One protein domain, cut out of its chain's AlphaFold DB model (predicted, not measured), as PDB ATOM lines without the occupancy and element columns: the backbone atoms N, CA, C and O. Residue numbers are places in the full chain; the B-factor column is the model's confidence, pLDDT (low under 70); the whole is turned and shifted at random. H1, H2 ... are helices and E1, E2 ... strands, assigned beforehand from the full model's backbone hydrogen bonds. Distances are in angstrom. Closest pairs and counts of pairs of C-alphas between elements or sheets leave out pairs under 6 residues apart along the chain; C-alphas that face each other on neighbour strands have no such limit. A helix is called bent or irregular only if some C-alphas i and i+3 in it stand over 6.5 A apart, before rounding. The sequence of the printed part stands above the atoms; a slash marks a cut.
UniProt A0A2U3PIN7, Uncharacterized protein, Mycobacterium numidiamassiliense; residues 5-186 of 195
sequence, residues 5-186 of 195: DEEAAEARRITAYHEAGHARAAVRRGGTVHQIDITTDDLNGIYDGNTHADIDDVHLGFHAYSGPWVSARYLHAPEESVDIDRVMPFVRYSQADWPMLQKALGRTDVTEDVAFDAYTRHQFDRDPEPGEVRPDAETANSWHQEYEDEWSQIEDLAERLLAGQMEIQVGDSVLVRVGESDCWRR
ATOM      1  N   ASP A   5     -51.644 474.752 -55.082       83.50
ATOM      2  CA  ASP A   5     -51.503 474.755 -53.623       83.50
ATOM      3  C   ASP A   5     -52.866 474.929 -52.930       83.50
ATOM      4  O   ASP A   5     -53.112 474.340 -51.881       83.50
ATOM      5  N   GLU A   6     -53.776 475.709 -53.525       85.62
ATOM      6  CA  GLU A   6     -55.156 475.843 -53.038       85.62
ATOM      7  C   GLU A   6     -55.962 474.555 -53.266       85.62
ATOM      8  O   GLU A   6     -56.736 474.172 -52.394       85.62
ATOM      9  N   GLU A   7     -55.762 473.875 -54.398       84.06
ATOM     10  CA  GLU A   7     -56.392 472.582 -54.699       84.06
ATOM     11  C   GLU A   7     -55.916 471.486 -53.733       84.06
ATOM     12  O   GLU A   7     -56.745 470.777 -53.166       84.06
ATOM     13  N   ALA A   8     -54.607 471.395 -53.478       84.12
ATOM     14  CA  ALA A   8     -54.034 470.449 -52.521       84.12
ATOM     15  C   ALA A   8     -54.505 470.731 -51.084       84.12
ATOM     16  O   ALA A   8     -54.926 469.824 -50.367       84.12
ATOM     17  N   ALA A   9     -54.518 472.004 -50.668       87.94
ATOM     18  CA  ALA A   9     -55.017 472.380 -49.349       87.94
ATOM     19  C   ALA A   9     -56.495 472.007 -49.162       87.94
ATOM     20  O   ALA A   9     -56.884 471.575 -48.077       87.94
ATOM     21  N   GLU A  10     -57.317 472.159 -50.201       89.62
ATOM     22  CA  GLU A  10     -58.727 471.788 -50.142       89.62
ATOM     23  C   GLU A  10     -58.933 470.270 -50.144       89.62
ATOM     24  O   GLU A  10     -59.727 469.771 -49.350       89.62
ATOM     25  N   ALA A  11     -58.168 469.523 -50.946       88.19
ATOM     26  CA  ALA A  11     -58.179 468.060 -50.917       88.19
ATOM     27  C   ALA A  11     -57.836 467.527 -49.517       88.19
ATOM     28  O   ALA A  11     -58.540 466.667 -48.981       88.19
ATOM     29  N   ARG A  12     -56.817 468.108 -48.871       91.44
ATOM     30  CA  ARG A  12     -56.439 467.768 -47.495       91.44
ATOM     31  C   ARG A  12     -57.549 468.086 -46.490       91.44
ATOM     32  O   ARG A  12     -57.789 467.292 -45.583       91.44
ATOM     33  N   ARG A  13     -58.258 469.213 -46.644       94.19
ATOM     34  CA  ARG A  13     -59.438 469.530 -45.814       94.19
ATOM     35  C   ARG A  13     -60.539 468.501 -45.983       94.19
ATOM     36  O   ARG A  13     -60.979 467.938 -44.989       94.19
ATOM     37  N   ILE A  14     -60.946 468.220 -47.216       93.62
ATOM     38  CA  ILE A  14     -62.007 467.247 -47.496       93.62
ATOM     39  C   ILE A  14     -61.647 465.881 -46.902       93.62
ATOM     40  O   ILE A  14     -62.498 465.272 -46.260       93.62
ATOM     41  N   THR A  15     -60.392 465.443 -47.051       94.06
ATOM     42  CA  THR A  15     -59.888 464.187 -46.470       94.06
ATOM     43  C   THR A  15     -59.976 464.210 -44.945       94.06
ATOM     44  O   THR A  15     -60.556 463.313 -44.350       94.06
ATOM     45  N   ALA A  16     -59.501 465.271 -44.285       96.56
ATOM     46  CA  ALA A  16     -59.582 465.368 -42.828       96.56
ATOM     47  C   ALA A  16     -61.021 465.304 -42.296       96.56
ATOM     48  O   ALA A  16     -61.279 464.646 -41.290       96.56
ATOM     49  N   TYR A  17     -61.957 465.956 -42.983       97.56
ATOM     50  CA  TYR A  17     -63.379 465.897 -42.657       97.56
ATOM     51  C   TYR A  17     -63.961 464.496 -42.903       97.56
ATOM     52  O   TYR A  17     -64.657 463.962 -42.038       97.56
ATOM     53  N   HIS A  18     -63.638 463.874 -44.037       97.44
ATOM     54  CA  HIS A  18     -64.047 462.513 -44.385       97.44
ATOM     55  C   HIS A  18     -63.633 461.502 -43.305       97.44
ATOM     56  O   HIS A  18     -64.475 460.813 -42.724       97.44
ATOM     57  N   GLU A  19     -62.351 461.498 -42.945       98.06
ATOM     58  CA  GLU A  19     -61.809 460.592 -41.935       98.06
ATOM     59  C   GLU A  19     -62.327 460.891 -40.525       98.06
ATOM     60  O   GLU A  19     -62.647 459.980 -39.755       98.06
ATOM     61  N   ALA A  20     -62.500 462.172 -40.178       98.50
ATOM     62  CA  ALA A  20     -63.153 462.548 -38.928       98.50
ATOM     63  C   ALA A  20     -64.585 461.988 -38.851       98.50
ATOM     64  O   ALA A  20     -65.004 461.527 -37.785       98.50
ATOM     65  N   GLY A  21     -65.310 461.958 -39.975       98.44
ATOM     66  CA  GLY A  21     -66.618 461.318 -40.097       98.44
ATOM     67  C   GLY A  21     -66.577 459.838 -39.715       98.44
ATOM     68  O   GLY A  21     -67.305 459.421 -38.812       98.44
ATOM     69  N   HIS A  22     -65.686 459.062 -40.338       98.56
ATOM     70  CA  HIS A  22     -65.474 457.642 -40.018       98.56
ATOM     71  C   HIS A  22     -65.130 457.410 -38.549       98.56
ATOM     72  O   HIS A  22     -65.758 456.580 -37.879       98.56
ATOM     73  N   ALA A  23     -64.173 458.173 -38.025       98.56
ATOM     74  CA  ALA A  23     -63.723 458.056 -36.647       98.56
ATOM     75  C   ALA A  23     -64.855 458.342 -35.647       98.56
ATOM     76  O   ALA A  23     -65.059 457.582 -34.695       98.56
ATOM     77  N   ARG A  24     -65.639 459.407 -35.863       98.56
ATOM     78  CA  ARG A  24     -66.782 459.746 -34.998       98.56
ATOM     79  C   ARG A  24     -67.923 458.743 -35.123       98.56
ATOM     80  O   ARG A  24     -68.502 458.380 -34.099       98.56
ATOM     81  N   ALA A  25     -68.200 458.235 -36.324       98.50
ATOM     82  CA  ALA A  25     -69.183 457.175 -36.520       98.50
ATOM     83  C   ALA A  25     -68.799 455.895 -35.765       98.50
ATOM     84  O   ALA A  25     -69.654 455.296 -35.107       98.50
ATOM     85  N   ALA A  26     -67.515 455.516 -35.784       98.38
ATOM     86  CA  ALA A  26     -67.013 454.385 -35.012       98.38
ATOM     87  C   ALA A  26     -67.199 454.609 -33.504       98.38
ATOM     88  O   ALA A  26     -67.828 453.785 -32.840       98.38
ATOM     89  N   VAL A  27     -66.757 455.757 -32.972       98.38
ATOM     90  CA  VAL A  27     -66.924 456.105 -31.545       98.38
ATOM     91  C   VAL A  27     -68.394 456.071 -31.122       98.38
ATOM     92  O   VAL A  27     -68.724 455.498 -30.084       98.38
ATOM     93  N   ARG A  28     -69.299 456.639 -31.928       98.06
ATOM     94  CA  ARG A  28     -70.741 456.663 -31.636       98.06
ATOM     95  C   ARG A  28     -71.341 455.262 -31.511       98.06
ATOM     96  O   ARG A  28     -72.281 455.054 -30.747       98.06
ATOM     97  N   ARG A  29     -70.802 454.297 -32.252       97.88
ATOM     98  CA  ARG A  29     -71.213 452.888 -32.210       97.88
ATOM     99  C   ARG A  29     -70.418 452.055 -31.199       97.88
ATOM    100  O   ARG A  29     -70.520 450.835 -31.210       97.88
ATOM    101  N   GLY A  30     -69.660 452.700 -30.307       97.56
ATOM    102  CA  GLY A  30     -68.855 452.031 -29.282       97.56
ATOM    103  C   GLY A  30     -67.587 451.369 -29.824       97.56
ATOM    104  O   GLY A  30     -66.975 450.563 -29.126       97.56
ATOM    105  N   GLY A  31     -67.208 451.687 -31.062       97.25
ATOM    106  CA  GLY A  31     -65.981 451.223 -31.686       97.25
ATOM    107  C   GLY A  31     -64.738 451.926 -31.145       97.25
ATOM    108  O   GLY A  31     -64.810 452.984 -30.513       97.25
ATOM    109  N   THR A  32     -63.577 451.335 -31.416       97.38
ATOM    110  CA  THR A  32     -62.275 451.876 -31.009       97.38
ATOM    111  C   THR A  32     -61.501 452.332 -32.231       97.38
ATOM    112  O   THR A  32     -61.176 451.520 -33.089       97.38
ATOM    113  N   VAL A  33     -61.166 453.620 -32.298       98.00
ATOM    114  CA  VAL A  33     -60.322 454.156 -33.372       98.00
ATOM    115  C   VAL A  33     -58.859 453.873 -33.047       98.00
ATOM    116  O   VAL A  33     -58.385 454.189 -31.950       98.00
ATOM    117  N   HIS A  34     -58.151 453.275 -34.001       97.56
ATOM    118  CA  HIS A  34     -56.743 452.896 -33.885       97.56
ATOM    119  C   HIS A  34     -55.818 453.807 -34.677       97.56
ATOM    120  O   HIS A  34     -54.695 454.067 -34.235       97.56
ATOM    121  N   GLN A  35     -56.283 454.282 -35.830       97.25
ATOM    122  CA  GLN A  35     -55.525 455.151 -36.717       97.25
ATOM    123  C   GLN A  35     -56.450 456.084 -37.493       97.25
ATOM    124  O   GLN A  35     -57.542 455.676 -37.879       97.25
ATOM    125  N   ILE A  36     -55.967 457.296 -37.752       97.50
ATOM    126  CA  ILE A  36     -56.513 458.226 -38.738       97.50
ATOM    127  C   ILE A  36     -55.346 458.727 -39.590       97.50
ATOM    128  O   ILE A  36     -54.369 459.239 -39.044       97.50
ATOM    129  N   ASP A  37     -55.440 458.583 -40.902       94.94
ATOM    130  CA  ASP A  37     -54.490 459.101 -41.884       94.94
ATOM    131  C   ASP A  37     -55.223 460.053 -42.824       94.94
ATOM    132  O   ASP A  37     -56.252 459.680 -43.370       94.94
ATOM    133  N   ILE A  38     -54.725 461.278 -42.985       94.62
ATOM    134  CA  ILE A  38     -55.308 462.272 -43.904       94.62
ATOM    135  C   ILE A  38     -54.358 462.605 -45.056       94.62
ATOM    136  O   ILE A  38     -54.517 463.643 -45.701       94.62
ATOM    137  N   THR A  39     -53.332 461.777 -45.269       89.50
ATOM    138  CA  THR A  39     -52.375 461.958 -46.359       89.50
ATOM    139  C   THR A  39     -53.120 461.985 -47.694       89.50
ATOM    140  O   THR A  39     -53.997 461.167 -47.963       89.50
ATOM    141  N   THR A  40     -52.765 462.950 -48.535       82.38
ATOM    142  CA  THR A  40     -53.293 463.108 -49.890       82.38
ATOM    143  C   THR A  40     -52.177 462.894 -50.902       82.38
ATOM    144  O   THR A  40     -51.038 463.316 -50.678       82.38
ATOM    145  N   ASP A  41     -52.484 462.280 -52.045       72.06
ATOM    146  CA  ASP A  41     -51.581 462.327 -53.193       72.06
ATOM    147  C   ASP A  41     -51.800 463.651 -53.927       72.06
ATOM    148  O   ASP A  41     -52.573 463.754 -54.885       72.06
ATOM    149  N   ASP A  42     -51.099 464.685 -53.466       56.47
ATOM    150  CA  ASP A  42     -51.166 466.038 -54.026       56.47
ATOM    151  C   ASP A  42     -50.765 466.093 -55.513       56.47
ATOM    152  O   ASP A  42     -51.150 467.020 -56.230       56.47
ATOM    153  N   LEU A  43     -49.980 465.121 -56.004       52.28
ATOM    154  CA  LEU A  43     -49.515 465.090 -57.394       52.28
ATOM    155  C   LEU A  43     -50.599 464.596 -58.349       52.28
ATOM    156  O   LEU A  43     -50.650 465.060 -59.494       52.28
ATOM    157  N   ASN A  44     -51.450 463.684 -57.884       54.72
ATOM    158  CA  ASN A  44     -52.538 463.118 -58.676       54.72
ATOM    159  C   ASN A  44     -53.929 463.609 -58.238       54.72
ATOM    160  O   ASN A  44     -54.915 463.293 -58.904       54.72
ATOM    161  N   GLY A  45     -54.011 464.408 -57.169       50.72
ATOM    162  CA  GLY A  45     -55.269 464.872 -56.586       50.72
ATOM    163  C   GLY A  45     -56.119 463.721 -56.042       50.72
ATOM    164  O   GLY A  45     -57.344 463.769 -56.167       50.72
ATOM    165  N   ILE A  46     -55.473 462.668 -55.527       60.66
ATOM    166  CA  ILE A  46     -56.139 461.455 -55.035       60.66
ATOM    167  C   ILE A  46     -56.283 461.527 -53.511       60.66
ATOM    168  O   ILE A  46     -55.393 461.991 -52.795       60.66
ATOM    169  N   TYR A  47     -57.451 461.087 -53.046       64.44
ATOM    170  CA  TYR A  47     -57.800 460.926 -51.642       64.44
ATOM    171  C   TYR A  47     -57.248 459.578 -51.155       64.44
ATOM    172  O   TYR A  47     -57.828 458.546 -51.482       64.44
ATOM    173  N   ASP A  48     -56.153 459.599 -50.392       70.81
ATOM    174  CA  ASP A  48     -55.514 458.399 -49.814       70.81
ATOM    175  C   ASP A  48     -55.708 458.324 -48.285       70.81
ATOM    176  O   ASP A  48     -54.992 457.609 -47.579       70.81
ATOM    177  N   GLY A  49     -56.679 459.083 -47.766       83.94
ATOM    178  CA  GLY A  49     -57.055 459.041 -46.360       83.94
ATOM    179  C   GLY A  49     -57.520 457.651 -45.935       83.94
ATOM    180  O   GLY A  49     -57.994 456.853 -46.748       83.94
ATOM    181  N   ASN A  50     -57.332 457.342 -44.655       91.31
ATOM    182  CA  ASN A  50     -57.763 456.070 -44.102       91.31
ATOM    183  C   ASN A  50     -57.981 456.135 -42.587       91.31
ATOM    184  O   ASN A  50     -57.093 456.527 -41.821       91.31
ATOM    185  N   THR A  51     -59.126 455.632 -42.138       94.94
ATOM    186  CA  THR A  51     -59.450 455.441 -40.727       94.94
ATOM    187  C   THR A  51     -59.527 453.956 -40.408       94.94
ATOM    188  O   THR A  51     -60.414 453.246 -40.873       94.94
ATOM    189  N   HIS A  52     -58.647 453.485 -39.523       95.12
ATOM    190  CA  HIS A  52     -58.748 452.138 -38.967       95.12
ATOM    191  C   HIS A  52     -59.450 452.178 -37.614       95.12
ATOM    192  O   HIS A  52     -58.957 452.796 -36.662       95.12
ATOM    193  N   ALA A  53     -60.568 451.466 -37.511       96.00
ATOM    194  CA  ALA A  53     -61.319 451.313 -36.278       96.00
ATOM    195  C   ALA A  53     -61.873 449.891 -36.129       96.00
ATOM    196  O   ALA A  53     -62.306 449.282 -37.104       96.00
ATOM    197  N   ASP A  54     -61.914 449.395 -34.892       95.50
ATOM    198  CA  ASP A  54     -62.690 448.201 -34.560       95.50
ATOM    199  C   ASP A  54     -64.153 448.605 -34.397       95.50
ATOM    200  O   ASP A  54     -64.489 449.390 -33.504       95.50
ATOM    201  N   ILE A  55     -65.025 448.061 -35.241       95.44
ATOM    202  CA  ILE A  55     -66.468 448.284 -35.199       95.44
ATOM    203  C   ILE A  55     -67.201 446.965 -35.462       95.44
ATOM    204  O   ILE A  55     -66.708 446.113 -36.194       95.44
ATOM    205  N   ASP A  56     -68.368 446.779 -34.842       96.38
ATOM    206  CA  ASP A  56     -69.219 445.614 -35.101       96.38
ATOM    207  C   ASP A  56     -69.742 445.633 -36.549       96.38
ATOM    208  O   ASP A  56     -70.151 446.686 -37.055       96.38
ATOM    209  N   ASP A  57     -69.778 444.462 -37.192       95.38
ATOM    210  CA  ASP A  57     -70.241 444.269 -38.568       95.38
ATOM    211  C   ASP A  57     -71.632 444.874 -38.817       95.38
ATOM    212  O   ASP A  57     -71.897 445.416 -39.893       95.38
ATOM    213  N   VAL A  58     -72.519 444.856 -37.809       96.38
ATOM    214  CA  VAL A  58     -73.874 445.436 -37.923       96.38
ATOM    215  C   VAL A  58     -73.870 446.958 -38.113       96.38
ATOM    216  O   VAL A  58     -74.894 447.545 -38.470       96.38
ATOM    217  N   HIS A  59     -72.737 447.615 -37.868       97.88
ATOM    218  CA  HIS A  59     -72.556 449.057 -37.985       97.88
ATOM    219  C   HIS A  59     -71.660 449.469 -39.160       97.88
ATOM    220  O   HIS A  59     -71.518 450.670 -39.398       97.88
ATOM    221  N   LEU A  60     -71.125 448.521 -39.942       96.81
ATOM    222  CA  LEU A  60     -70.248 448.823 -41.080       96.81
ATOM    223  C   LEU A  60     -70.911 449.731 -42.115       96.81
ATOM    224  O   LEU A  60     -70.265 450.638 -42.622       96.81
ATOM    225  N   GLY A  61     -72.208 449.559 -42.388       98.06
ATOM    226  CA  GLY A  61     -72.920 450.431 -43.329       98.06
ATOM    227  C   GLY A  61     -72.989 451.884 -42.848       98.06
ATOM    228  O   GLY A  61     -72.736 452.802 -43.620       98.06
ATOM    229  N   PHE A  62     -73.255 452.089 -41.554       98.50
ATOM    230  CA  PHE A  62     -73.253 453.415 -40.929       98.50
ATOM    231  C   PHE A  62     -71.848 454.032 -40.911       98.50
ATOM    232  O   PHE A  62     -71.700 455.238 -41.071       98.50
ATOM    233  N   HIS A  63     -70.810 453.227 -40.714       98.44
ATOM    234  CA  HIS A  63     -69.433 453.708 -40.729       98.44
ATOM    235  C   HIS A  63     -68.944 454.037 -42.143       98.44
ATOM    236  O   HIS A  63     -68.501 455.152 -42.371       98.44
ATOM    237  N   ALA A  64     -69.092 453.135 -43.113       97.94
ATOM    238  CA  ALA A  64     -68.693 453.365 -44.506       97.94
ATOM    239  C   ALA A  64     -69.399 454.581 -45.128       97.94
ATOM    240  O   ALA A  64     -68.857 455.285 -45.968       97.94
ATOM    241  N   TYR A  65     -70.638 454.849 -44.720       98.44
ATOM    242  CA  TYR A  65     -71.406 455.965 -45.259       98.44
ATOM    243  C   TYR A  65     -71.009 457.327 -44.657       98.44
ATOM    244  O   TYR A  65     -71.272 458.364 -45.269       98.44
ATOM    245  N   SER A  66     -70.378 457.359 -43.475       98.44
ATOM    246  CA  SER A  66     -70.177 458.606 -42.730       98.44
ATOM    247  C   SER A  66     -69.158 459.549 -43.363       98.44
ATOM    248  O   SER A  66     -69.445 460.739 -43.463       98.44
ATOM    249  N   GLY A  67     -68.001 459.053 -43.813       97.62
ATOM    250  CA  GLY A  67     -67.002 459.895 -44.481       97.62
ATOM    251  C   GLY A  67     -67.556 460.542 -45.750       97.62
ATOM    252  O   GLY A  67     -67.569 461.773 -45.841       97.62
ATOM    253  N   PRO A  68     -68.140 459.764 -46.683       97.19
ATOM    254  CA  PRO A  68     -68.807 460.301 -47.864       97.19
ATOM    255  C   PRO A  68     -69.906 461.325 -47.561       97.19
ATOM    256  O   PRO A  68     -70.027 462.328 -48.270       97.19
ATOM    257  N   TRP A  69     -70.707 461.099 -46.512       97.94
ATOM    258  CA  TRP A  69     -71.722 462.066 -46.090       97.94
ATOM    259  C   TRP A  69     -71.090 463.375 -45.619       97.94
ATOM    260  O   TRP A  69     -71.524 464.444 -46.049       97.94
ATOM    261  N   VAL A  70     -70.037 463.302 -44.800       97.50
ATOM    262  CA  VAL A  70     -69.319 464.485 -44.315       97.50
ATOM    263  C   VAL A  70     -68.691 465.254 -45.479       97.50
ATOM    264  O   VAL A  70     -68.842 466.475 -45.544       97.50
ATOM    265  N   SER A  71     -68.058 464.568 -46.437       95.75
ATOM    266  CA  SER A  71     -67.507 465.204 -47.641       95.75
ATOM    267  C   SER A  71     -68.591 465.930 -48.443       95.75
ATOM    268  O   SER A  71     -68.412 467.088 -48.829       95.75
ATOM    269  N   ALA A  72     -69.740 465.279 -48.655       95.81
ATOM    270  CA  ALA A  72     -70.867 465.865 -49.371       95.81
ATOM    271  C   ALA A  72     -71.438 467.087 -48.640       95.81
ATOM    272  O   ALA A  72     -71.698 468.112 -49.273       95.81
ATOM    273  N   ARG A  73     -71.615 466.998 -47.319       95.38
ATOM    274  CA  ARG A  73     -72.099 468.105 -46.492       95.38
ATOM    275  C   ARG A  73     -71.148 469.288 -46.546       95.38
ATOM    276  O   ARG A  73     -71.567 470.379 -46.915       95.38
ATOM    277  N   TYR A  74     -69.868 469.068 -46.265       93.56
ATOM    278  CA  TYR A  74     -68.855 470.121 -46.276       93.56
ATOM    279  C   TYR A  74     -68.806 470.868 -47.627       93.56
ATOM    280  O   TYR A  74     -68.785 472.098 -47.648       93.56
ATOM    281  N   LEU A  75     -68.882 470.153 -48.757       91.88
ATOM    282  CA  LEU A  75     -68.770 470.757 -50.092       91.88
ATOM    283  C   LEU A  75     -70.064 471.343 -50.662       91.88
ATOM    284  O   LEU A  75     -70.013 472.273 -51.471       91.88
ATOM    285  N   HIS A  76     -71.220 470.770 -50.335       89.75
ATOM    286  CA  HIS A  76     -72.482 471.111 -51.004       89.75
ATOM    287  C   HIS A  76     -73.507 471.775 -50.093       89.75
ATOM    288  O   HIS A  76     -74.457 472.373 -50.602       89.75
ATOM    289  N   ALA A  77     -73.339 471.659 -48.780       87.38
ATOM    290  CA  ALA A  77     -74.280 472.151 -47.790       87.38
ATOM    291  C   ALA A  77     -73.579 472.384 -46.433       87.38
ATOM    292  O   ALA A  77     -73.916 471.750 -45.444       87.38
ATOM    293  N   PRO A  78     -72.586 473.280 -46.324       82.50
ATOM    294  CA  PRO A  78     -71.862 473.460 -45.060       82.50
ATOM    295  C   PRO A  78     -72.764 473.930 -43.901       82.50
ATOM    296  O   PRO A  78     -72.436 473.718 -42.734       82.50
ATOM    297  N   GLU A  79     -73.913 474.539 -44.217       82.94
ATOM    298  CA  GLU A  79     -74.887 475.060 -43.250       82.94
ATOM    299  C   GLU A  79     -76.100 474.129 -43.012       82.94
ATOM    300  O   GLU A  79     -76.914 474.421 -42.137       82.94
ATOM    301  N   GLU A  80     -76.253 473.032 -43.768       85.00
ATOM    302  CA  GLU A  80     -77.425 472.137 -43.699       85.00
ATOM    303  C   GLU A  80     -77.083 470.676 -44.058       85.00
ATOM    304  O   GLU A  80     -76.022 470.389 -44.595       85.00
ATOM    305  N   SER A  81     -77.976 469.717 -43.801       86.44
ATOM    306  CA  SER A  81     -77.737 468.323 -44.219       86.44
ATOM    307  C   SER A  81     -77.872 468.149 -45.738       86.44
ATOM    308  O   SER A  81     -78.532 468.923 -46.433       86.44
ATOM    309  N   VAL A  82     -77.300 467.067 -46.262       91.12
ATOM    310  CA  VAL A  82     -77.436 466.636 -47.662       91.12
ATOM    311  C   VAL A  82     -78.436 465.495 -47.821       91.12
ATOM    312  O   VAL A  82     -78.688 464.751 -46.879       91.12
ATOM    313  N   ASP A  83     -78.990 465.332 -49.024       93.12
ATOM    314  CA  ASP A  83     -79.768 464.147 -49.389       93.12
ATOM    315  C   ASP A  83     -78.865 462.982 -49.839       93.12
ATOM    316  O   ASP A  83     -77.677 463.143 -50.127       93.12
ATOM    317  N   ILE A  84     -79.444 461.784 -49.932       93.56
ATOM    318  CA  ILE A  84     -78.724 460.576 -50.348       93.56
ATOM    319  C   ILE A  84     -78.120 460.683 -51.761       93.56
ATOM    320  O   ILE A  84     -77.090 460.062 -52.025       93.56
ATOM    321  N   ASP A  85     -78.730 461.432 -52.683       93.12
ATOM    322  CA  ASP A  85     -78.237 461.571 -54.059       93.12
ATOM    323  C   ASP A  85     -76.957 462.411 -54.121       93.12
ATOM    324  O   ASP A  85     -76.108 462.155 -54.974       93.12
ATOM    325  N   ARG A  86     -76.770 463.347 -53.184       93.31
ATOM    326  CA  ARG A  86     -75.521 464.104 -53.026       93.31
ATOM    327  C   ARG A  86     -74.400 463.300 -52.373       93.31
ATOM    328  O   ARG A  86     -73.241 463.577 -52.653       93.31
ATOM    329  N   VAL A  87     -74.721 462.310 -51.540       96.25
ATOM    330  CA  VAL A  87     -73.716 461.491 -50.833       96.25
ATOM    331  C   VAL A  87     -73.152 460.380 -51.710       96.25
ATOM    332  O   VAL A  87     -71.948 460.144 -51.722       96.25
ATOM    333  N   MET A  88     -74.006 459.691 -52.474       95.50
ATOM    334  CA  MET A  88     -73.580 458.503 -53.226       95.50
ATOM    335  C   MET A  88     -72.431 458.728 -54.224       95.50
ATOM    336  O   MET A  88     -71.637 457.805 -54.385       95.50
ATOM    337  N   PRO A  89     -72.282 459.889 -54.892       93.06
ATOM    338  CA  PRO A  89     -71.083 460.173 -55.675       93.06
ATOM    339  C   PRO A  89     -69.794 460.039 -54.855       93.06
ATOM    340  O   PRO A  89     -68.866 459.383 -55.310       93.06
ATOM    341  N   PHE A  90     -69.755 460.567 -53.627       93.44
ATOM    342  CA  PHE A  90     -68.588 460.458 -52.743       93.44
ATOM    343  C   PHE A  90     -68.331 459.023 -52.303       93.44
ATOM    344  O   PHE A  90     -67.184 458.596 -52.286       93.44
ATOM    345  N   VAL A  91     -69.394 458.256 -52.034       95.19
ATOM    346  CA  VAL A  91     -69.259 456.826 -51.727       95.19
ATOM    347  C   VAL A  91     -68.566 456.117 -52.891       95.19
ATOM    348  O   VAL A  91     -67.605 455.395 -52.679       95.19
ATOM    349  N   ARG A  92     -69.012 456.356 -54.130       92.94
ATOM    350  CA  ARG A  92     -68.460 455.716 -55.339       92.94
ATOM    351  C   ARG A  92     -67.037 456.159 -55.680       92.94
ATOM    352  O   ARG A  92     -66.343 455.441 -56.389       92.94
ATOM    353  N   TYR A  93     -66.612 457.331 -55.212       88.25
ATOM    354  CA  TYR A  93     -65.225 457.776 -55.343       88.25
ATOM    355  C   TYR A  93     -64.276 457.089 -54.357       88.25
ATOM    356  O   TYR A  93     -63.067 457.158 -54.560       88.25
ATOM    357  N   SER A  94     -64.798 456.416 -53.330       88.56
ATOM    358  CA  SER A  94     -63.996 455.708 -52.338       88.56
ATOM    359  C   SER A  94     -63.889 454.225 -52.685       88.56
ATOM    360  O   SER A  94     -64.887 453.500 -52.739       88.56
ATOM    361  N   GLN A  95     -62.656 453.761 -52.897       86.75
ATOM    362  CA  GLN A  95     -62.367 452.343 -53.127       86.75
ATOM    363  C   GLN A  95     -62.535 451.497 -51.855       86.75
ATOM    364  O   GLN A  95     -62.640 450.278 -51.959       86.75
ATOM    365  N   ALA A  96     -62.612 452.121 -50.673       90.69
ATOM    366  CA  ALA A  96     -62.821 451.444 -49.394       90.69
ATOM    367  C   ALA A  96     -64.297 451.474 -48.951       90.69
ATOM    368  O   ALA A  96     -64.873 450.433 -48.617       90.69
ATOM    369  N   ASP A  97     -64.948 452.638 -49.015       95.31
ATOM    370  CA  ASP A  97     -66.304 452.806 -48.478       95.31
ATOM    371  C   ASP A  97     -67.359 452.148 -49.338       95.31
ATOM    372  O   ASP A  97     -68.285 451.530 -48.810       95.31
ATOM    373  N   TRP A  98     -67.244 452.266 -50.664       95.94
ATOM    374  CA  TRP A  98     -68.213 451.649 -51.556       95.94
ATOM    375  C   TRP A  98     -68.315 450.143 -51.303       95.94
ATOM    376  O   TRP A  98     -69.417 449.688 -50.976       95.94
ATOM    377  N   PRO A  99     -67.226 449.345 -51.365       96.00
ATOM    378  CA  PRO A  99     -67.361 447.915 -51.142       96.00
ATOM    379  C   PRO A  99     -67.800 447.572 -49.715       96.00
ATOM    380  O   PRO A  99     -68.573 446.627 -49.536       96.00
ATOM    381  N   MET A 100     -67.368 448.334 -48.704       96.19
ATOM    382  CA  MET A 100     -67.807 448.133 -47.321       96.19
ATOM    383  C   MET A 100     -69.319 448.364 -47.171       96.19
ATOM    384  O   MET A 100     -70.025 447.506 -46.634       96.19
ATOM    385  N   LEU A 101     -69.840 449.467 -47.717       97.75
ATOM    386  CA  LEU A 101     -71.264 449.792 -47.699       97.75
ATOM    387  C   LEU A 101     -72.083 448.747 -48.459       97.75
ATOM    388  O   LEU A 101     -73.102 448.280 -47.954       97.75
ATOM    389  N   GLN A 102     -71.644 448.354 -49.657       97.94
ATOM    390  CA  GLN A 102     -72.347 447.355 -50.461       97.94
ATOM    391  C   GLN A 102     -72.490 446.025 -49.708       97.94
ATOM    392  O   GLN A 102     -73.591 445.471 -49.643       97.94
ATOM    393  N   LYS A 103     -71.404 445.538 -49.092       96.88
ATOM    394  CA  LYS A 103     -71.419 444.316 -48.273       96.88
ATOM    395  C   LYS A 103     -72.363 444.455 -47.080       96.88
ATOM    396  O   LYS A 103     -73.185 443.569 -46.850       96.88
ATOM    397  N   ALA A 104     -72.301 445.581 -46.367       97.31
ATOM    398  CA  ALA A 104     -73.165 445.852 -45.218       97.31
ATOM    399  C   ALA A 104     -74.660 445.908 -45.586       97.31
ATOM    400  O   ALA A 104     -75.511 445.517 -44.791       97.31
ATOM    401  N   LEU A 105     -74.986 446.340 -46.808       97.19
ATOM    402  CA  LEU A 105     -76.350 446.358 -47.343       97.19
ATOM    403  C   LEU A 105     -76.773 445.029 -47.996       97.19
ATOM    404  O   LEU A 105     -77.836 444.947 -48.613       97.19
ATOM    405  N   GLY A 106     -75.969 443.973 -47.846       96.25
ATOM    406  CA  GLY A 106     -76.312 442.610 -48.250       96.25
ATOM    407  C   GLY A 106     -75.893 442.225 -49.668       96.25
ATOM    408  O   GLY A 106     -76.296 441.162 -50.145       96.25
ATOM    409  N   ARG A 107     -75.084 443.042 -50.354       95.50
ATOM    410  CA  ARG A 107     -74.511 442.669 -51.651       95.50
ATOM    411  C   ARG A 107     -73.358 441.681 -51.445       95.50
ATOM    412  O   ARG A 107     -72.401 441.964 -50.732       95.50
ATOM    413  N   THR A 108     -73.442 440.506 -52.069       93.25
ATOM    414  CA  THR A 108     -72.520 439.383 -51.808       93.25
ATOM    415  C   THR A 108     -71.407 439.218 -52.843       93.25
ATOM    416  O   THR A 108     -70.481 438.447 -52.618       93.25
ATOM    417  N   ASP A 109     -71.497 439.892 -53.987       93.06
ATOM    418  CA  ASP A 109     -70.576 439.793 -55.131       93.06
ATOM    419  C   ASP A 109     -69.511 440.906 -55.153       93.06
ATOM    420  O   ASP A 109     -68.925 441.193 -56.189       93.06
ATOM    421  N   VAL A 110     -69.256 441.546 -54.011       94.00
ATOM    422  CA  VAL A 110     -68.336 442.684 -53.904       94.00
ATOM    423  C   VAL A 110     -66.889 442.197 -53.766       94.00
ATOM    424  O   VAL A 110     -66.395 441.982 -52.652       94.00
ATOM    425  N   THR A 111     -66.219 442.007 -54.901       93.12
ATOM    426  CA  THR A 111     -64.771 441.745 -54.994       93.12
ATOM    427  C   THR A 111     -63.981 443.045 -55.182       93.12
ATOM    428  O   THR A 111     -64.569 444.096 -55.434       93.12
ATOM    429  N   GLU A 112     -62.651 442.977 -55.081       89.12
ATOM    430  CA  GLU A 112     -61.755 444.102 -55.408       89.12
ATOM    431  C   GLU A 112     -61.941 444.577 -56.853       89.12
ATOM    432  O   GLU A 112     -62.129 445.769 -57.075       89.12
ATOM    433  N   ASP A 113     -62.006 443.652 -57.820       91.56
ATOM    434  CA  ASP A 113     -62.266 443.984 -59.229       91.56
ATOM    435  C   ASP A 113     -63.584 444.758 -59.400       91.56
ATOM    436  O   ASP A 113     -63.632 445.759 -60.107       91.56
ATOM    437  N   VAL A 114     -64.651 444.341 -58.705       91.81
ATOM    438  CA  VAL A 114     -65.956 445.021 -58.759       91.81
ATOM    439  C   VAL A 114     -65.888 446.411 -58.116       91.81
ATOM    440  O   VAL A 114     -66.512 447.345 -58.615       91.81
ATOM    441  N   ALA A 115     -65.135 446.573 -57.026       90.94
ATOM    442  CA  ALA A 115     -64.926 447.880 -56.403       90.94
ATOM    443  C   ALA A 115     -64.129 448.825 -57.321       90.94
ATOM    444  O   ALA A 115     -64.493 449.993 -57.475       90.94
ATOM    445  N   PHE A 116     -63.091 448.309 -57.981       90.00
ATOM    446  CA  PHE A 116     -62.298 449.057 -58.951       90.00
ATOM    447  C   PHE A 116     -63.117 449.453 -60.191       90.00
ATOM    448  O   PHE A 116     -63.033 450.597 -60.654       90.00
ATOM    449  N   ASP A 117     -63.956 448.548 -60.702       89.94
ATOM    450  CA  ASP A 117     -64.882 448.827 -61.803       89.94
ATOM    451  C   ASP A 117     -65.906 449.903 -61.415       89.94
ATOM    452  O   ASP A 117     -66.133 450.837 -62.191       89.94
ATOM    453  N   ALA A 118     -66.466 449.841 -60.200       88.88
ATOM    454  CA  ALA A 118     -67.393 450.852 -59.688       88.88
ATOM    455  C   ALA A 118     -66.743 452.246 -59.616       88.88
ATOM    456  O   ALA A 118     -67.325 453.227 -60.094       88.88
ATOM    457  N   TYR A 119     -65.520 452.324 -59.081       88.75
ATOM    458  CA  TYR A 119     -64.729 453.556 -59.032       88.75
ATOM    459  C   TYR A 119     -64.471 454.113 -60.442       88.75
ATOM    460  O   TYR A 119     -64.756 455.280 -60.728       88.75
ATOM    461  N   THR A 120     -64.009 453.258 -61.358       88.69
ATOM    462  CA  THR A 120     -63.680 453.628 -62.742       88.69
ATOM    463  C   THR A 120     -64.917 454.130 -63.493       88.69
ATOM    464  O   THR A 120     -64.892 455.205 -64.096       88.69
ATOM    465  N   ARG A 121     -66.039 453.405 -63.417       87.94
ATOM    466  CA  ARG A 121     -67.311 453.805 -64.043       87.94
ATOM    467  C   ARG A 121     -67.803 455.140 -63.511       87.94
ATOM    468  O   ARG A 121     -68.219 455.994 -64.295       87.94
ATOM    469  N   HIS A 122     -67.699 455.379 -62.205       87.88
ATOM    470  CA  HIS A 122     -68.082 456.675 -61.660       87.88
ATOM    471  C   HIS A 122     -67.154 457.805 -62.130       87.88
ATOM    472  O   HIS A 122     -67.630 458.907 -62.431       87.88
ATOM    473  N   GLN A 123     -65.847 457.551 -62.231       84.69
ATOM    474  CA  GLN A 123     -64.866 458.544 -62.666       84.69
ATOM    475  C   GLN A 123     -65.079 458.974 -64.128       84.69
ATOM    476  O   GLN A 123     -65.005 460.171 -64.419       84.69
ATOM    477  N   PHE A 124     -65.379 458.030 -65.028       85.88
ATOM    478  CA  PHE A 124     -65.468 458.293 -66.470       85.88
ATOM    479  C   PHE A 124     -66.897 458.477 -66.996       85.88
ATOM    480  O   PHE A 124     -67.133 459.400 -67.778       85.88
ATOM    481  N   ASP A 125     -67.849 457.661 -66.543       84.81
ATOM    482  CA  ASP A 125     -69.209 457.613 -67.102       84.81
ATOM    483  C   ASP A 125     -70.249 458.302 -66.208       84.81
ATOM    484  O   ASP A 125     -71.344 458.618 -66.667       84.81
ATOM    485  N   ARG A 126     -69.910 458.577 -64.938       86.00
ATOM    486  CA  ARG A 126     -70.821 459.113 -63.903       86.00
ATOM    487  C   ARG A 126     -71.998 458.198 -63.555       86.00
ATOM    488  O   ARG A 126     -72.845 458.588 -62.751       86.00
ATOM    489  N   ASP A 127     -72.004 456.979 -64.078       85.56
ATOM    490  CA  ASP A 127     -73.035 455.980 -63.832       85.56
ATOM    491  C   ASP A 127     -72.739 455.157 -62.565       85.56
ATOM    492  O   ASP A 127     -71.574 454.937 -62.223       85.56
ATOM    493  N   PRO A 128     -73.777 454.685 -61.850       89.81
ATOM    494  CA  PRO A 128     -73.605 453.716 -60.776       89.81
ATOM    495  C   PRO A 128     -73.212 452.338 -61.324       89.81
ATOM    496  O   PRO A 128     -73.566 451.954 -62.446       89.81
ATOM    497  N   GLU A 129     -72.528 451.557 -60.492       91.06
ATOM    498  CA  GLU A 129     -72.241 450.153 -60.784       91.06
ATOM    499  C   GLU A 129     -73.546 449.334 -60.849       91.06
ATOM    500  O   GLU A 129     -74.443 449.543 -60.020       91.06
ATOM    501  N   PRO A 130     -73.724 448.398 -61.804       91.31
ATOM    502  CA  PRO A 130     -74.928 447.588 -61.867       91.31
ATOM    503  C   PRO A 130     -75.092 446.769 -60.584       91.31
ATOM    504  O   PRO A 130     -74.149 446.167 -60.076       91.31
ATOM    505  N   GLY A 131     -76.315 446.754 -60.054       91.50
ATOM    506  CA  GLY A 131     -76.609 446.079 -58.790       91.50
ATOM    507  C   GLY A 131     -76.154 446.842 -57.544       91.50
ATOM    508  O   GLY A 131     -76.238 446.281 -56.456       91.50
ATOM    509  N   GLU A 132     -75.705 448.099 -57.672       95.12
ATOM    510  CA  GLU A 132     -75.463 448.960 -56.515       95.12
ATOM    511  C   GLU A 132     -76.713 449.046 -55.626       95.12
ATOM    512  O   GLU A 132     -77.804 449.424 -56.068       95.12
ATOM    513  N   VAL A 133     -76.532 448.711 -54.352       96.06
ATOM    514  CA  VAL A 133     -77.527 448.858 -53.296       96.06
ATOM    515  C   VAL A 133     -77.281 450.180 -52.581       96.06
ATOM    516  O   VAL A 133     -76.146 450.563 -52.300       96.06
ATOM    517  N   ARG A 134     -78.363 450.891 -52.280       96.06
ATOM    518  CA  ARG A 134     -78.346 452.156 -51.546       96.06
ATOM    519  C   ARG A 134     -79.109 451.963 -50.238       96.06
ATOM    520  O   ARG A 134     -80.066 451.182 -50.243       96.06
ATOM    521  N   PRO A 135     -78.744 452.655 -49.144       97.00
ATOM    522  CA  PRO A 135     -79.624 452.697 -47.986       97.00
ATOM    523  C   PRO A 135     -80.982 453.258 -48.424       97.00
ATOM    524  O   PRO A 135     -81.052 454.149 -49.276       97.00
ATOM    525  N   ASP A 136     -82.070 452.713 -47.885       96.00
ATOM    526  CA  ASP A 136     -83.384 453.302 -48.123       96.00
ATOM    527  C   ASP A 136     -83.488 454.689 -47.466       96.00
ATOM    528  O   ASP A 136     -82.647 455.096 -46.662       96.00
ATOM    529  N   ALA A 137     -84.515 455.451 -47.845       93.50
ATOM    530  CA  ALA A 137     -84.669 456.827 -47.379       93.50
ATOM    531  C   ALA A 137     -84.825 456.925 -45.852       93.50
ATOM    532  O   ALA A 137     -84.360 457.891 -45.257       93.50
ATOM    533  N   GLU A 138     -85.471 455.946 -45.213       96.25
ATOM    534  CA  GLU A 138     -85.647 455.926 -43.758       96.25
ATOM    535  C   GLU A 138     -84.302 455.734 -43.051       96.25
ATOM    536  O   GLU A 138     -83.940 456.527 -42.181       96.25
ATOM    537  N   THR A 139     -83.528 454.746 -43.496       96.94
ATOM    538  CA  THR A 139     -82.185 454.448 -42.995       96.94
ATOM    539  C   THR A 139     -81.246 455.628 -43.208       96.94
ATOM    540  O   THR A 139     -80.597 456.071 -42.263       96.94
ATOM    541  N   ALA A 140     -81.206 456.184 -44.425       96.69
ATOM    542  CA  ALA A 140     -80.352 457.322 -44.748       96.69
ATOM    543  C   ALA A 140     -80.693 458.546 -43.885       96.69
ATOM    544  O   ALA A 140     -79.796 459.124 -43.283       96.69
ATOM    545  N   ASN A 141     -81.978 458.893 -43.746       95.94
ATOM    546  CA  ASN A 141     -82.398 460.021 -42.910       95.94
ATOM    547  C   ASN A 141     -82.056 459.804 -41.431       95.94
ATOM    548  O   ASN A 141     -81.611 460.740 -40.766       95.94
ATOM    549  N   SER A 142     -82.235 458.581 -40.919       97.56
ATOM    550  CA  SER A 142     -81.831 458.242 -39.554       97.56
ATOM    551  C   SER A 142     -80.327 458.434 -39.371       97.56
ATOM    552  O   SER A 142     -79.907 459.045 -38.395       97.56
ATOM    553  N   TRP A 143     -79.508 457.952 -40.309       98.31
ATOM    554  CA  TRP A 143     -78.057 458.112 -40.240       98.31
ATOM    555  C   TRP A 143     -77.632 459.577 -40.334       98.31
ATOM    556  O   TRP A 143     -76.819 460.018 -39.529       98.31
ATOM    557  N   HIS A 144     -78.218 460.348 -41.255       97.69
ATOM    558  CA  HIS A 144     -77.933 461.779 -41.418       97.69
ATOM    559  C   HIS A 144     -78.216 462.561 -40.142       97.69
ATOM    560  O   HIS A 144     -77.377 463.346 -39.720       97.69
ATOM    561  N   GLN A 145     -79.354 462.305 -39.489       97.56
ATOM    562  CA  GLN A 145     -79.671 462.940 -38.213       97.56
ATOM    563  C   GLN A 145     -78.605 462.636 -37.153       97.56
ATOM    564  O   GLN A 145     -78.178 463.528 -36.426       97.56
ATOM    565  N   GLU A 146     -78.146 461.388 -37.086       98.19
ATOM    566  CA  GLU A 146     -77.101 460.999 -36.144       98.19
ATOM    567  C   GLU A 146     -75.741 461.640 -36.444       98.19
ATOM    568  O   GLU A 146     -75.001 461.923 -35.502       98.19
ATOM    569  N   TYR A 147     -75.400 461.876 -37.714       98.06
ATOM    570  CA  TYR A 147     -74.179 462.599 -38.069       98.06
ATOM    571  C   TYR A 147     -74.296 464.103 -37.810       98.06
ATOM    572  O   TYR A 147     -73.332 464.702 -37.344       98.06
ATOM    573  N   GLU A 148     -75.462 464.711 -38.052       97.12
ATOM    574  CA  GLU A 148     -75.717 466.114 -37.696       97.12
ATOM    575  C   GLU A 148     -75.595 466.338 -36.183       97.12
ATOM    576  O   GLU A 148     -74.975 467.309 -35.751       97.12
ATOM    577  N   ASP A 149     -76.105 465.408 -35.367       97.25
ATOM    578  CA  ASP A 149     -75.953 465.454 -33.906       97.25
ATOM    579  C   ASP A 149     -74.471 465.411 -33.460       97.25
ATOM    580  O   ASP A 149     -74.137 465.899 -32.377       97.25
ATOM    581  N   GLU A 150     -73.582 464.833 -34.278       96.75
ATOM    582  CA  GLU A 150     -72.131 464.739 -34.047       96.75
ATOM    583  C   GLU A 150     -71.320 465.798 -34.815       96.75
ATOM    584  O   GLU A 150     -70.088 465.798 -34.735       96.75
ATOM    585  N   TRP A 151     -71.968 466.697 -35.570       97.19
ATOM    586  CA  TRP A 151     -71.279 467.573 -36.523       97.19
ATOM    587  C   TRP A 151     -70.182 468.409 -35.862       97.19
ATOM    588  O   TRP A 151     -69.050 468.440 -36.336       97.19
ATOM    589  N   SER A 152     -70.472 468.999 -34.698       97.12
ATOM    590  CA  SER A 152     -69.492 469.815 -33.971       97.12
ATOM    591  C   SER A 152     -68.246 469.032 -33.536       97.12
ATOM    592  O   SER A 152     -67.150 469.583 -33.481       97.12
ATOM    593  N   GLN A 153     -68.399 467.741 -33.228       98.31
ATOM    594  CA  GLN A 153     -67.306 466.855 -32.839       98.31
ATOM    595  C   GLN A 153     -66.517 466.373 -34.060       98.31
ATOM    596  O   GLN A 153     -65.316 466.137 -33.946       98.31
ATOM    597  N   ILE A 154     -67.183 466.219 -35.210       98.50
ATOM    598  CA  ILE A 154     -66.544 465.930 -36.500       98.50
ATOM    599  C   ILE A 154     -65.685 467.126 -36.923       98.50
ATOM    600  O   ILE A 154     -64.500 466.941 -37.187       98.50
ATOM    601  N   GLU A 155     -66.245 468.340 -36.914       97.81
ATOM    602  CA  GLU A 155     -65.524 469.584 -37.218       97.81
ATOM    603  C   GLU A 155     -64.310 469.762 -36.308       97.81
ATOM    604  O   GLU A 155     -63.189 469.906 -36.786       97.81
ATOM    605  N   ASP A 156     -64.503 469.693 -34.990       98.38
ATOM    606  CA  ASP A 156     -63.407 469.846 -34.031       98.38
ATOM    607  C   ASP A 156     -62.304 468.796 -34.247       98.38
ATOM    608  O   ASP A 156     -61.121 469.134 -34.200       98.38
ATOM    609  N   LEU A 157     -62.649 467.539 -34.544       98.69
ATOM    610  CA  LEU A 157     -61.652 466.516 -34.864       98.69
ATOM    611  C   LEU A 157     -60.897 466.837 -36.164       98.69
ATOM    612  O   LEU A 157     -59.664 466.794 -36.169       98.69
ATOM    613  N   ALA A 158     -61.607 467.197 -37.234       98.25
ATOM    614  CA  ALA A 158     -61.004 467.563 -38.513       98.25
ATOM    615  C   ALA A 158     -60.041 468.751 -38.364       98.25
ATOM    616  O   ALA A 158     -58.906 468.690 -38.835       98.25
ATOM    617  N   GLU A 159     -60.427 469.796 -37.629       98.31
ATOM    618  CA  GLU A 159     -59.576 470.966 -37.396       98.31
ATOM    619  C   GLU A 159     -58.311 470.625 -36.593       98.31
ATOM    620  O   GLU A 159     -57.231 471.156 -36.866       98.31
ATOM    621  N   ARG A 160     -58.388 469.696 -35.630       98.38
ATOM    622  CA  ARG A 160     -57.208 469.226 -34.878       98.38
ATOM    623  C   ARG A 160     -56.239 468.431 -35.752       98.38
ATOM    624  O   ARG A 160     -55.024 468.620 -35.623       98.38
ATOM    625  N   LEU A 161     -56.767 467.582 -36.637       97.75
ATOM    626  CA  LEU A 161     -55.985 466.852 -37.641       97.75
ATOM    627  C   LEU A 161     -55.304 467.841 -38.599       97.75
ATOM    628  O   LEU A 161     -54.089 467.804 -38.800       97.75
ATOM    629  N   LEU A 162     -56.061 468.814 -39.112       96.81
ATOM    630  CA  LEU A 162     -55.547 469.833 -40.022       96.81
ATOM    631  C   LEU A 162     -54.466 470.707 -39.384       96.81
ATOM    632  O   LEU A 162     -53.468 471.000 -40.046       96.81
ATOM    633  N   ALA A 163     -54.637 471.067 -38.109       96.94
ATOM    634  CA  ALA A 163     -53.664 471.811 -37.313       96.94
ATOM    635  C   ALA A 163     -52.407 470.996 -36.964       96.94
ATOM    636  O   ALA A 163     -51.448 471.553 -36.423       96.94
ATOM    637  N   GLY A 164     -52.392 469.692 -37.250       96.44
ATOM    638  CA  GLY A 164     -51.226 468.855 -37.022       96.44
ATOM    639  C   GLY A 164     -50.955 468.577 -35.542       96.44
ATOM    640  O   GLY A 164     -49.787 468.424 -35.177       96.44
ATOM    641  N   GLN A 165     -51.990 468.572 -34.688       97.56
ATOM    642  CA  GLN A 165     -51.831 468.385 -33.240       97.56
ATOM    643  C   GLN A 165     -51.102 467.077 -32.922       97.56
ATOM    644  O   GLN A 165     -51.395 466.048 -33.511       97.56
ATOM    645  N   MET A 166     -50.160 467.092 -31.976       97.19
ATOM    646  CA  MET A 166     -49.347 465.900 -31.689       97.19
ATOM    647  C   MET A 166     -50.138 464.754 -31.058       97.19
ATOM    648  O   MET A 166     -49.839 463.594 -31.328       97.19
ATOM    649  N   GLU A 167     -51.132 465.073 -30.233       97.62
ATOM    650  CA  GLU A 167     -51.993 464.103 -29.560       97.62
ATOM    651  C   GLU A 167     -53.449 464.525 -29.731       97.62
ATOM    652  O   GLU A 167     -53.785 465.694 -29.529       97.62
ATOM    653  N   ILE A 168     -54.311 463.577 -30.097       97.88
ATOM    654  CA  ILE A 168     -55.737 463.814 -30.322       97.88
ATOM    655  C   ILE A 168     -56.542 462.745 -29.582       97.88
ATOM    656  O   ILE A 168     -56.344 461.547 -29.782       97.88
ATOM    657  N   GLN A 169     -57.471 463.184 -28.731       98.12
ATOM    658  CA  GLN A 169     -58.452 462.305 -28.094       98.12
ATOM    659  C   GLN A 169     -59.598 462.011 -29.070       98.12
ATOM    660  O   GLN A 169     -60.255 462.938 -29.545       98.12
ATOM    661  N   VAL A 170     -59.881 460.729 -29.307       97.31
ATOM    662  CA  VAL A 170     -60.971 460.248 -30.167       97.31
ATOM    663  C   VAL A 170     -61.729 459.140 -29.435       97.31
ATOM    664  O   VAL A 170     -61.272 458.002 -29.354       97.31
ATOM    665  N   GLY A 171     -62.888 459.477 -28.860       95.88
ATOM    666  CA  GLY A 171     -63.603 458.557 -27.966       95.88
ATOM    667  C   GLY A 171     -62.751 458.259 -26.734       95.88
ATOM    668  O   GLY A 171     -62.306 459.199 -26.078       95.88
ATOM    669  N   ASP A 172     -62.469 456.984 -26.475       95.19
ATOM    670  CA  ASP A 172     -61.581 456.539 -25.390       95.19
ATOM    671  C   ASP A 172     -60.106 456.397 -25.823       95.19
ATOM    672  O   ASP A 172     -59.228 456.187 -24.983       95.19
ATOM    673  N   SER A 173     -59.802 456.555 -27.117       96.62
ATOM    674  CA  SER A 173     -58.442 456.458 -27.658       96.62
ATOM    675  C   SER A 173     -57.705 457.797 -27.615       96.62
ATOM    676  O   SER A 173     -58.259 458.836 -27.972       96.62
ATOM    677  N   VAL A 174     -56.410 457.759 -27.287       98.06
ATOM    678  CA  VAL A 174     -55.462 458.840 -27.603       98.06
ATOM    679  C   VAL A 174     -54.644 458.407 -28.812       98.06
ATOM    680  O   VAL A 174     -53.941 457.394 -28.757       98.06
ATOM    681  N   LEU A 175     -54.738 459.166 -29.899       98.31
ATOM    682  CA  LEU A 175     -53.930 458.963 -31.096       98.31
ATOM    683  C   LEU A 175     -52.756 459.941 -31.088       98.31
ATOM    684  O   LEU A 175     -52.934 461.126 -30.807       98.31
ATOM    685  N   VAL A 176     -51.563 459.448 -31.413       97.81
ATOM    686  CA  VAL A 176     -50.330 460.239 -31.461       97.81
ATOM    687  C   VAL A 176     -49.867 460.355 -32.905       97.81
ATOM    688  O   VAL A 176     -49.871 459.366 -33.642       97.81
ATOM    689  N   ARG A 177     -49.460 461.556 -33.311       96.56
ATOM    690  CA  ARG A 177     -48.938 461.818 -34.654       96.56
ATOM    691  C   ARG A 177     -47.656 461.019 -34.914       96.56
ATOM    692  O   ARG A 177     -46.746 460.993 -34.081       96.56
ATOM    693  N   VAL A 178     -47.564 460.389 -36.082       93.25
ATOM    694  CA  VAL A 178     -46.437 459.537 -36.478       93.25
ATOM    695  C   VAL A 178     -45.356 460.373 -37.171       93.25
ATOM    696  O   VAL A 178     -45.366 460.585 -38.378       93.25
ATOM    697  N   GLY A 179     -44.372 460.842 -36.403       89.50
ATOM    698  CA  GLY A 179     -43.271 461.642 -36.952       89.50
ATOM    699  C   GLY A 179     -43.771 462.945 -37.582       89.50
ATOM    700  O   GLY A 179     -44.458 463.720 -36.922       89.50
ATOM    701  N   GLU A 180     -43.411 463.186 -38.844       87.06
ATOM    702  CA  GLU A 180     -43.858 464.359 -39.615       87.06
ATOM    703  C   GLU A 180     -45.066 464.059 -40.523       87.06
ATOM    704  O   GLU A 180     -45.588 464.979 -41.152       87.06
ATOM    705  N   SER A 181     -45.539 462.807 -40.593       86.88
ATOM    706  CA  SER A 181     -46.641 462.443 -41.489       86.88
ATOM    707  C   SER A 181     -47.982 462.992 -41.010       86.88
ATOM    708  O   SER A 181     -48.140 463.396 -39.856       86.88
ATOM    709  N   ASP A 182     -48.967 462.989 -41.901       93.44
ATOM    710  CA  ASP A 182     -50.359 463.309 -41.595       93.44
ATOM    711  C   ASP A 182     -51.134 462.055 -41.144       93.44
ATOM    712  O   ASP A 182     -52.280 461.823 -41.519       93.44
ATOM    713  N   CYS A 183     -50.488 461.251 -40.294       94.81
ATOM    714  CA  CYS A 183     -51.029 460.024 -39.724       94.81
ATOM    715  C   CYS A 183     -50.971 460.077 -38.193       94.81
ATOM    716  O   CYS A 183     -49.940 460.415 -37.602       94.81
ATOM    717  N   TRP A 184     -52.064 459.692 -37.544       97.44
ATOM    718  CA  TRP A 184     -52.206 459.567 -36.098       97.44
ATOM    719  C   TRP A 184     -52.556 458.139 -35.750       97.44
ATOM    720  O   TRP A 184     -53.472 457.562 -36.325       97.44
ATOM    721  N   ARG A 185     -51.857 457.571 -34.771       96.94
ATOM    722  CA  ARG A 185     -52.021 456.170 -34.399       96.94
ATOM    723  C   ARG A 185     -51.958 455.992 -32.893       96.94
ATOM    724  O   ARG A 185     -51.222 456.700 -32.205       96.94
ATOM    725  N   ARG A 186     -52.696 455.017 -32.369       96.81
ATOM    726  CA  ARG A 186     -52.481 454.550 -31.000       96.81
ATOM    727  C   ARG A 186     -51.040 454.040 -30.830       96.81
ATOM    728  O   ARG A 186     -50.579 453.276 -31.677       96.81
TER     729      ARG A 186
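What this domain is: This is residues 5 to 186 of the 195 residues of an uncharacterized protein of Mycobacterium numidiamassiliense (UniProt A0A2U3PIN7). A twisted sheet of five strands makes one end of the domain, with the long helix H1 and the shorter H7 over one face and no named helix over the other. H2 runs beside H1, and H3, H4 and H6 pack round H2, while H5 packs on H3 at the other end of the domain. The printed part has 182 residues with seven named helices and five named strands, in the order H1 E1 E2 H2 H3 H4 H5 H6 H7 E3 E4 E5. The sheet, in the order E2 E1 E5 E4 E3, is antiparallel throughout, and the class is mixed, helices and strands. The whole is compact, with a radius of gyration of the C-alphas of 15.4 A, and rounded, spanning 44 by 36 by 33 A.

Where its parts are: In the sheet, E1 is residues 32 to 37, 15.2 A from first to last C-alpha, beginning at C-alpha 32 (-62.275, 451.876, -31.009). E2 is residues 50 to 54, 13.3 A; E3 is residues 167 to 170, 9.8 A; E4 is residues 173 to 177, 13.0 A. E5, residues 183 to 185, 6.6 A, ends at C-alpha 185 (-52.021, 456.170, -34.399). H1, the longest helix, is residues 5 to 28, 34.4 A, from C-alpha 5 at (-51.503, 474.755, -53.623). H7 is residues 151 to 162, 16.3 A. H2 is residues 57 to 76, 29.7 A; it is irregular, with C-alphas 58 and 61 7.4 A apart, and has a kink of 25 degrees near residue 69. H3 is residues 84 to 93, 14.7 A, neither bent nor irregular, but only just: C-alphas 86 and 89 are 6.5 A apart. H4 is residues 97 to 104, 10.3 A; H5 is residues 112 to 124, 18.4 A; H6 is residues 137 to 149, 18.2 A.

How they stand to each other: The sheet is only just strongly twisted, its C-alphas lying up to 4.2 A off the best plane. The hairpin E1 and E2 has N 34 and O 52 at 2.8 A, and E1 and E5 have N 184 and O 36 at 2.8 A. E3, E4 and E5 form a meander, each strand the antiparallel neighbour of the one before, with N 170 and O 173 at 2.8 A and N 176 and O 185 at 2.9 A. H1 and H7 lie on the same face, a two-layer arrangement of helices on one face of a sheet. H1 runs along E1, over it, at a height over the sheet of 8.3 A; H7 runs along E3, over it, at 9.4 A. H1 and H7 touch, closest at the C-alphas of Ala 16 and Ala 158, 5.0 A, at a steep tilt of 50 degrees, opposite ways. H2, the hub, touches H1, closest at the C-alphas of His 18 and Gly 67, 3.9 A, opposite ways at a shallow tilt of 34 degrees, only just short of steep. H2 also touches H3, about perpendicular at 78 degrees, closest at the C-alphas of Pro 68 and Phe 90, 4.9 A. It touches H4, closest at the C-alphas of Ala 64 and Asp 97, 4.7 A. With residues 62 to 69 alone it only just touches H6, with 3 pairs of C-alphas within 8 A, the closest those of Phe 62 and Trp 143, 6.8 A. H5 touches H3 with residues 118 to 123 alone, closest at the C-alphas of Tyr 93 and Tyr 119, 5.6 A. H6 and H7 meet only through their link. Every O i to N i+4 pair is within hydrogen-bond range in H1, H4, H5, H6 and H7, against 12 of 16 in H2 and 4 of 6 in H3.

The domain as a whole: The two C-alphas farthest apart are those of Pro 130 and Met 166, 43.6 A. The printed part has no cut. The links E1 to E2 and H5 to H6 are long, 12 residues each; in the first, residues 40 to 41 pair antiparallel with 46 to 47. The mean pLDDT of the printed part is 92.8, and residues 42 to 47 are under 70.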